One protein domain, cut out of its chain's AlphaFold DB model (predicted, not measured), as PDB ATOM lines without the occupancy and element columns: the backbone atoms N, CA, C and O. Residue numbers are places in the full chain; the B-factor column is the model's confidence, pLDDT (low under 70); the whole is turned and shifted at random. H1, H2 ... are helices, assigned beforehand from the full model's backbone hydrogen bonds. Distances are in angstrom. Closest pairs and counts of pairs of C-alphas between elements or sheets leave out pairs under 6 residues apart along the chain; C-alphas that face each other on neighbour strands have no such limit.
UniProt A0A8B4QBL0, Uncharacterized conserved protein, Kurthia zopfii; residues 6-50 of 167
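Overview. This is residues 6 to 50 of the 167 residues of the protein "Uncharacterized conserved protein" of Kurthia zopfii (UniProt A0A8B4QBL0). Two short helices, H1 and H2, run the same way, nearly parallel but shifted lengthwise, with the first part of H1 near the last part of H2 at Thr 13 and Leu 43, and a long loop, residues 22 to 36, leads back from the end of H1 to the start of H2. The printed part has 45 residues with two named helices, H1 then H2, and no named strand; its class is all helix, with under half of the residues in named elements. It is compact and rounded, with a radius of gyration of the C-alphas of 10.4 A and spans of 27 by 23 by 16 A.

Along the chain. Start at Glu 6 and go on to C-alpha 12 at (13.529, -37.437, -37.173), where H1, residues 12 to 21, begins; it runs 14.2 A to C-alpha 21. Past residues 22 to 36, find H2, residues 37 to 44, which runs 10.4 A to C-alpha 44 at (20.999, -28.978, -39.157).

Arrangement. Look at Thr 13 and Leu 43: H1 and H2 touch there, their closest C-alphas 5.8 A apart. Their lines stand at a shallow tilt of 17 degrees, the same way. In H1 and H2 every O i to N i+4 pair is within hydrogen-bond range.

Size, cuts and confidence. The two C-alphas farthest apart, of Met 33 and Thr 50, are 28.1 A apart. The printed part has no cut, and the link from H1 to H2 is long, with 15 residues. The mean pLDDT of the printed part is 83.5; look for low confidence, under 70, at residue 34.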
ATOM      1  N   GLU A   6      10.257 -49.199 -40.393       73.25
ATOM      2  CA  GLU A   6      10.910 -49.212 -39.078       73.25
ATOM      3  C   GLU A   6      11.143 -47.800 -38.506       73.25
ATOM      4  O   GLU A   6      11.219 -47.620 -37.292       73.25
ATOM      5  N   HIS A   7      11.171 -46.766 -39.354       78.25
ATOM      6  CA  HIS A   7      11.386 -45.375 -38.946       78.25
ATOM      7  C   HIS A   7      10.110 -44.643 -38.520       78.25
ATOM      8  O   HIS A   7      10.193 -43.530 -38.001       78.25
ATOM      9  N   ARG A   8       8.921 -45.241 -38.704       73.44
ATOM     10  CA  ARG A   8       7.619 -44.566 -38.529       73.44
ATOM     11  C   ARG A   8       7.432 -43.908 -37.155       73.44
ATOM     12  O   ARG A   8       6.718 -42.913 -37.065       73.44
ATOM     13  N   HIS A   9       8.054 -44.453 -36.112       79.06
ATOM     14  CA  HIS A   9       7.920 -43.982 -34.730       79.06
ATOM     15  C   HIS A   9       9.229 -43.443 -34.134       79.06
ATOM     16  O   HIS A   9       9.276 -43.140 -32.943       79.06
ATOM     17  N   LEU A  10      10.287 -43.323 -34.941       83.88
ATOM     18  CA  LEU A  10      11.576 -42.818 -34.483       83.88
ATOM     19  C   LEU A  10      11.648 -41.290 -34.598       83.88
ATOM     20  O   LEU A  10      11.092 -40.723 -35.543       83.88
ATOM     21  N   PRO A  11      12.379 -40.608 -33.697       86.50
ATOM     22  CA  PRO A  11      12.666 -39.188 -33.853       86.50
ATOM     23  C   PRO A  11      13.341 -38.911 -35.200       86.50
ATOM     24  O   PRO A  11      14.199 -39.680 -35.634       86.50
ATOM     25  N   ILE A  12      13.012 -37.787 -35.838       87.50
ATOM     26  CA  ILE A  12      13.529 -37.437 -37.173       87.50
ATOM     27  C   ILE A  12      15.065 -37.428 -37.240       87.50
ATOM     28  O   ILE A  12      15.659 -37.829 -38.238       87.50
ATOM     29  N   THR A  13      15.722 -37.051 -36.141       89.88
ATOM     30  CA  THR A  13      17.184 -37.065 -36.021       89.88
ATOM     31  C   THR A  13      17.767 -38.475 -36.016       89.88
ATOM     32  O   THR A  13      18.829 -38.686 -36.592       89.88
ATOM     33  N   VAL A  14      17.075 -39.448 -35.421       90.12
ATOM     34  CA  VAL A  14      17.475 -40.863 -35.441       90.12
ATOM     35  C   VAL A  14      17.333 -41.425 -36.851       90.12
ATOM     36  O   VAL A  14      18.253 -42.074 -37.340       90.12
ATOM     37  N   GLN A  15      16.228 -41.107 -37.534       89.06
ATOM     38  CA  GLN A  15      16.023 -41.507 -38.928       89.06
ATOM     39  C   GLN A  15      17.126 -40.944 -39.832       89.06
ATOM     40  O   GLN A  15      17.661 -41.654 -40.676       89.06
ATOM     41  N   ALA A  16      17.500 -39.676 -39.642       89.38
ATOM     42  CA  ALA A  16      18.568 -39.052 -40.412       89.38
ATOM     43  C   ALA A  16      19.942 -39.676 -40.141       89.38
ATOM     44  O   ALA A  16      20.698 -39.912 -41.083       89.38
ATOM     45  N   LYS A  17      20.249 -39.991 -38.874       91.25
ATOM     46  CA  LYS A  17      21.474 -40.716 -38.512       91.25
ATOM     47  C   LYS A  17      21.534 -42.071 -39.211       91.25
ATOM     48  O   LYS A  17      22.550 -42.337 -39.842       91.25
ATOM     49  N   ASP A  18      20.467 -42.865 -39.145       89.31
ATOM     50  CA  ASP A  18      20.406 -44.176 -39.803       89.31
ATOM     51  C   ASP A  18      20.685 -44.073 -41.309       89.31
ATOM     52  O   ASP A  18      21.579 -44.728 -41.846       89.31
ATOM     53  N   LEU A  19      19.963 -43.178 -41.988       88.00
ATOM     54  CA  LEU A  19      20.044 -43.055 -43.439       88.00
ATOM     55  C   LEU A  19      21.426 -42.565 -43.893       88.00
ATOM     56  O   LEU A  19      21.996 -43.159 -44.806       88.00
ATOM     57  N   TRP A  20      22.002 -41.544 -43.252       87.69
ATOM     58  CA  TRP A  20      23.331 -41.048 -43.633       87.69
ATOM     59  C   TRP A  20      24.450 -42.049 -43.331       87.69
ATOM     60  O   TRP A  20      25.355 -42.221 -44.147       87.69
ATOM     61  N   HIS A  21      24.379 -42.760 -42.204       86.19
ATOM     62  CA  HIS A  21      25.425 -43.710 -41.811       86.19
ATOM     63  C   HIS A  21      25.260 -45.095 -42.458       86.19
ATOM     64  O   HIS A  21      26.163 -45.930 -42.372       86.19
ATOM     65  N   SER A  22      24.187 -45.311 -43.230       83.38
ATOM     66  CA  SER A  22      24.082 -46.442 -44.162       83.38
ATOM     67  C   SER A  22      25.168 -46.429 -45.252       83.38
ATOM     68  O   SER A  22      25.503 -47.484 -45.793       83.38
ATOM     69  N   GLN A  23      25.742 -45.252 -45.556       78.62
ATOM     70  CA  GLN A  23      26.656 -44.992 -46.684       78.62
ATOM     71  C   GLN A  23      26.038 -45.234 -48.072       78.62
ATOM     72  O   GLN A  23      26.760 -45.369 -49.058       78.62
ATOM     73  N   LEU A  24      24.707 -45.301 -48.158       83.38
ATOM     74  CA  LEU A  24      23.971 -45.513 -49.409       83.38
ATOM     75  C   LEU A  24      23.130 -44.297 -49.819       83.38
ATOM     76  O   LEU A  24      22.507 -44.319 -50.880       83.38
ATOM     77  N   ILE A  25      23.053 -43.276 -48.963       82.94
ATOM     78  CA  ILE A  25      22.134 -42.148 -49.108       82.94
ATOM     79  C   ILE A  25      22.889 -40.843 -48.877       82.94
ATOM     80  O   ILE A  25      23.359 -40.577 -47.772       82.94
ATOM     81  N   ASP A  26      22.932 -40.012 -49.914       77.94
ATOM     82  CA  ASP A  26      23.535 -38.678 -49.857       77.94
ATOM     83  C   ASP A  26      22.527 -37.615 -49.384       77.94
ATOM     84  O   ASP A  26      22.817 -36.802 -48.502       77.94
ATOM     85  N   ASP A  27      21.305 -37.670 -49.924       80.06
ATOM     86  CA  ASP A  27      20.276 -36.651 -49.720       80.06
ATOM     87  C   ASP A  27      19.060 -37.186 -48.953       80.06
ATOM     88  O   ASP A  27      18.451 -38.197 -49.316       80.06
ATOM     89  N   LEU A  28      18.655 -36.446 -47.915       80.31
ATOM     90  CA  LEU A  28      17.454 -36.710 -47.126       80.31
ATOM     91  C   LEU A  28      16.426 -35.604 -47.368       80.31
ATOM     92  O   LEU A  28      16.694 -34.428 -47.131       80.31
ATOM     93  N   ILE A  29      15.237 -35.996 -47.824       82.25
ATOM     94  CA  ILE A  29      14.120 -35.083 -48.094       82.25
ATOM     95  C   ILE A  29      12.985 -35.391 -47.116       82.25
ATOM     96  O   ILE A  29      12.473 -36.513 -47.087       82.25
ATOM     97  N   ILE A  30      12.570 -34.384 -46.345       81.12
ATOM     98  CA  ILE A  30      11.395 -34.460 -45.472       81.12
ATOM     99  C   ILE A  30      10.147 -34.387 -46.354       81.12
ATOM    100  O   ILE A  30       9.952 -33.408 -47.070       81.12
ATOM    101  N   GLY A  31       9.315 -35.431 -46.348       74.94
ATOM    102  CA  GLY A  31       8.136 -35.473 -47.224       74.94
ATOM    103  C   GLY A  31       6.807 -35.106 -46.571       74.94
ATOM    104  O   GLY A  31       5.807 -35.040 -47.278       74.94
ATOM    105  N   ASN A  32       6.761 -34.868 -45.258       71.56
ATOM    106  CA  ASN A  32       5.620 -34.227 -44.604       71.56
ATOM    107  C   ASN A  32       5.827 -32.707 -44.549       71.56
ATOM    108  O   ASN A  32       6.939 -32.225 -44.353       71.56
ATOM    109  N   MET A  33       4.742 -31.952 -44.725       73.38
ATOM    110  CA  MET A  33       4.743 -30.490 -44.687       73.38
ATOM    111  C   MET A  33       3.777 -30.033 -43.578       73.38
ATOM    112  O   MET A  33       2.627 -30.467 -43.582       73.38
ATOM    113  N   TYR A  34       4.172 -29.214 -42.600       69.94
ATOM    114  CA  TYR A  34       5.488 -28.599 -42.359       69.94
ATOM    115  C   TYR A  34       6.300 -29.377 -41.309       69.94
ATOM    116  O   TYR A  34       5.725 -29.869 -40.341       69.94
ATOM    117  N   ALA A  35       7.622 -29.461 -41.490       78.25
ATOM    118  CA  ALA A  35       8.541 -29.793 -40.398       78.25
ATOM    119  C   ALA A  35       8.595 -28.615 -39.416       78.25
ATOM    120  O   ALA A  35       8.524 -27.461 -39.852       78.25
ATOM    121  N   SER A  36       8.711 -28.891 -38.119       83.62
ATOM    122  CA  SER A  36       8.840 -27.818 -37.130       83.62
ATOM    123  C   SER A  36      10.224 -27.154 -37.212       83.62
ATOM    124  O   SER A  36      11.185 -27.746 -37.712       83.62
ATOM    125  N   GLU A  37      10.345 -25.913 -36.735       85.50
ATOM    126  CA  GLU A  37      11.635 -25.209 -36.710       85.50
ATOM    127  C   GLU A  37      12.652 -25.952 -35.830       85.50
ATOM    128  O   GLU A  37      13.820 -26.081 -36.197       85.50
ATOM    129  N   GLU A  38      12.185 -26.550 -34.732       86.44
ATOM    130  CA  GLU A  38      12.997 -27.381 -33.847       86.44
ATOM    131  C   GLU A  38      13.508 -28.646 -34.550       86.44
ATOM    132  O   GLU A  38      14.660 -29.034 -34.358       86.44
ATOM    133  N   GLU A  39      12.683 -29.292 -35.382       84.12
ATOM    134  CA  GLU A  39      13.099 -30.455 -36.173       84.12
ATOM    135  C   GLU A  39      14.165 -30.077 -37.206       84.12
ATOM    136  O   GLU A  39      15.163 -30.790 -37.356       84.12
ATOM    137  N   LEU A  40      13.982 -28.946 -37.892       86.06
ATOM    138  CA  LEU A  40      14.938 -28.435 -38.875       86.06
ATOM    139  C   LEU A  40      16.273 -28.065 -38.225       86.06
ATOM    140  O   LEU A  40      17.331 -28.444 -38.734       86.06
ATOM    141  N   GLU A  41      16.239 -27.374 -37.087       88.50
ATOM    142  CA  GLU A  41      17.446 -27.022 -36.347       88.50
ATOM    143  C   GLU A  41      18.160 -28.275 -35.820       88.50
ATOM    144  O   GLU A  41      19.381 -28.407 -35.958       88.50
ATOM    145  N   ALA A  42      17.408 -29.233 -35.272       87.25
ATOM    146  CA  ALA A  42      17.963 -30.486 -34.782       87.25
ATOM    147  C   ALA A  42      18.652 -31.281 -35.901       87.25
ATOM    148  O   ALA A  42      19.739 -31.812 -35.674       87.25
ATOM    149  N   LEU A  43      18.070 -31.324 -37.105       87.56
ATOM    150  CA  LEU A  43      18.689 -31.933 -38.286       87.56
ATOM    151  C   LEU A  43      19.928 -31.166 -38.761       87.56
ATOM    152  O   LEU A  43      20.927 -31.788 -39.118       87.56
ATOM    153  N   GLY A  44      19.885 -29.832 -38.744       86.81
ATOM    154  CA  GLY A  44      20.999 -28.978 -39.157       86.81
ATOM    155  C   GLY A  44      22.238 -29.101 -38.264       86.81
ATOM    156  O   GLY A  44      23.356 -28.906 -38.736       86.81
ATOM    157  N   ARG A  45      22.057 -29.467 -36.990       88.88
ATOM    158  CA  ARG A  45      23.148 -29.689 -36.026       88.88
ATOM    159  C   ARG A  45      23.792 -31.077 -36.123       88.88
ATOM    160  O   ARG A  45      24.812 -31.309 -35.474       88.88
ATOM    161  N   LEU A  46      23.214 -32.010 -36.881       88.06
ATOM    162  CA  LEU A  46      23.765 -33.358 -37.004       88.06
ATOM    163  C   LEU A  46      25.063 -33.358 -37.815       88.06
ATOM    164  O   LEU A  46      25.165 -32.751 -38.881       88.06
ATOM    165  N   ASN A  47      26.046 -34.114 -37.330       86.12
ATOM    166  CA  ASN A  47      27.251 -34.403 -38.088       86.12
ATOM    167  C   ASN A  47      26.962 -35.534 -39.089       86.12
ATOM    168  O   ASN A  47      26.531 -36.616 -38.698       86.12
ATOM    169  N   ARG A  48      27.194 -35.274 -40.380       84.69
ATOM    170  CA  ARG A  48      26.977 -36.250 -41.464       84.69
ATOM    171  C   ARG A  48      28.142 -37.226 -41.651       84.69
ATOM    172  O   ARG A  48      27.982 -38.233 -42.323       84.69
ATOM    173  N   SER A  49      29.316 -36.901 -41.118       84.06
ATOM    174  CA  SER A  49      30.557 -37.661 -41.316       84.06
ATOM    175  C   SER A  49      30.920 -38.541 -40.121       84.06
ATOM    176  O   SER A  49      31.767 -39.420 -40.241       84.06
ATOM    177  N   THR A  50      30.333 -38.279 -38.954       89.81
ATOM    178  CA  THR A  50      30.641 -38.985 -37.710       89.81
ATOM    179  C   THR A  50      29.348 -39.304 -36.981       89.81
ATOM    180  O   THR A  50      28.595 -38.392 -36.629       89.81
TER     181      THR A  50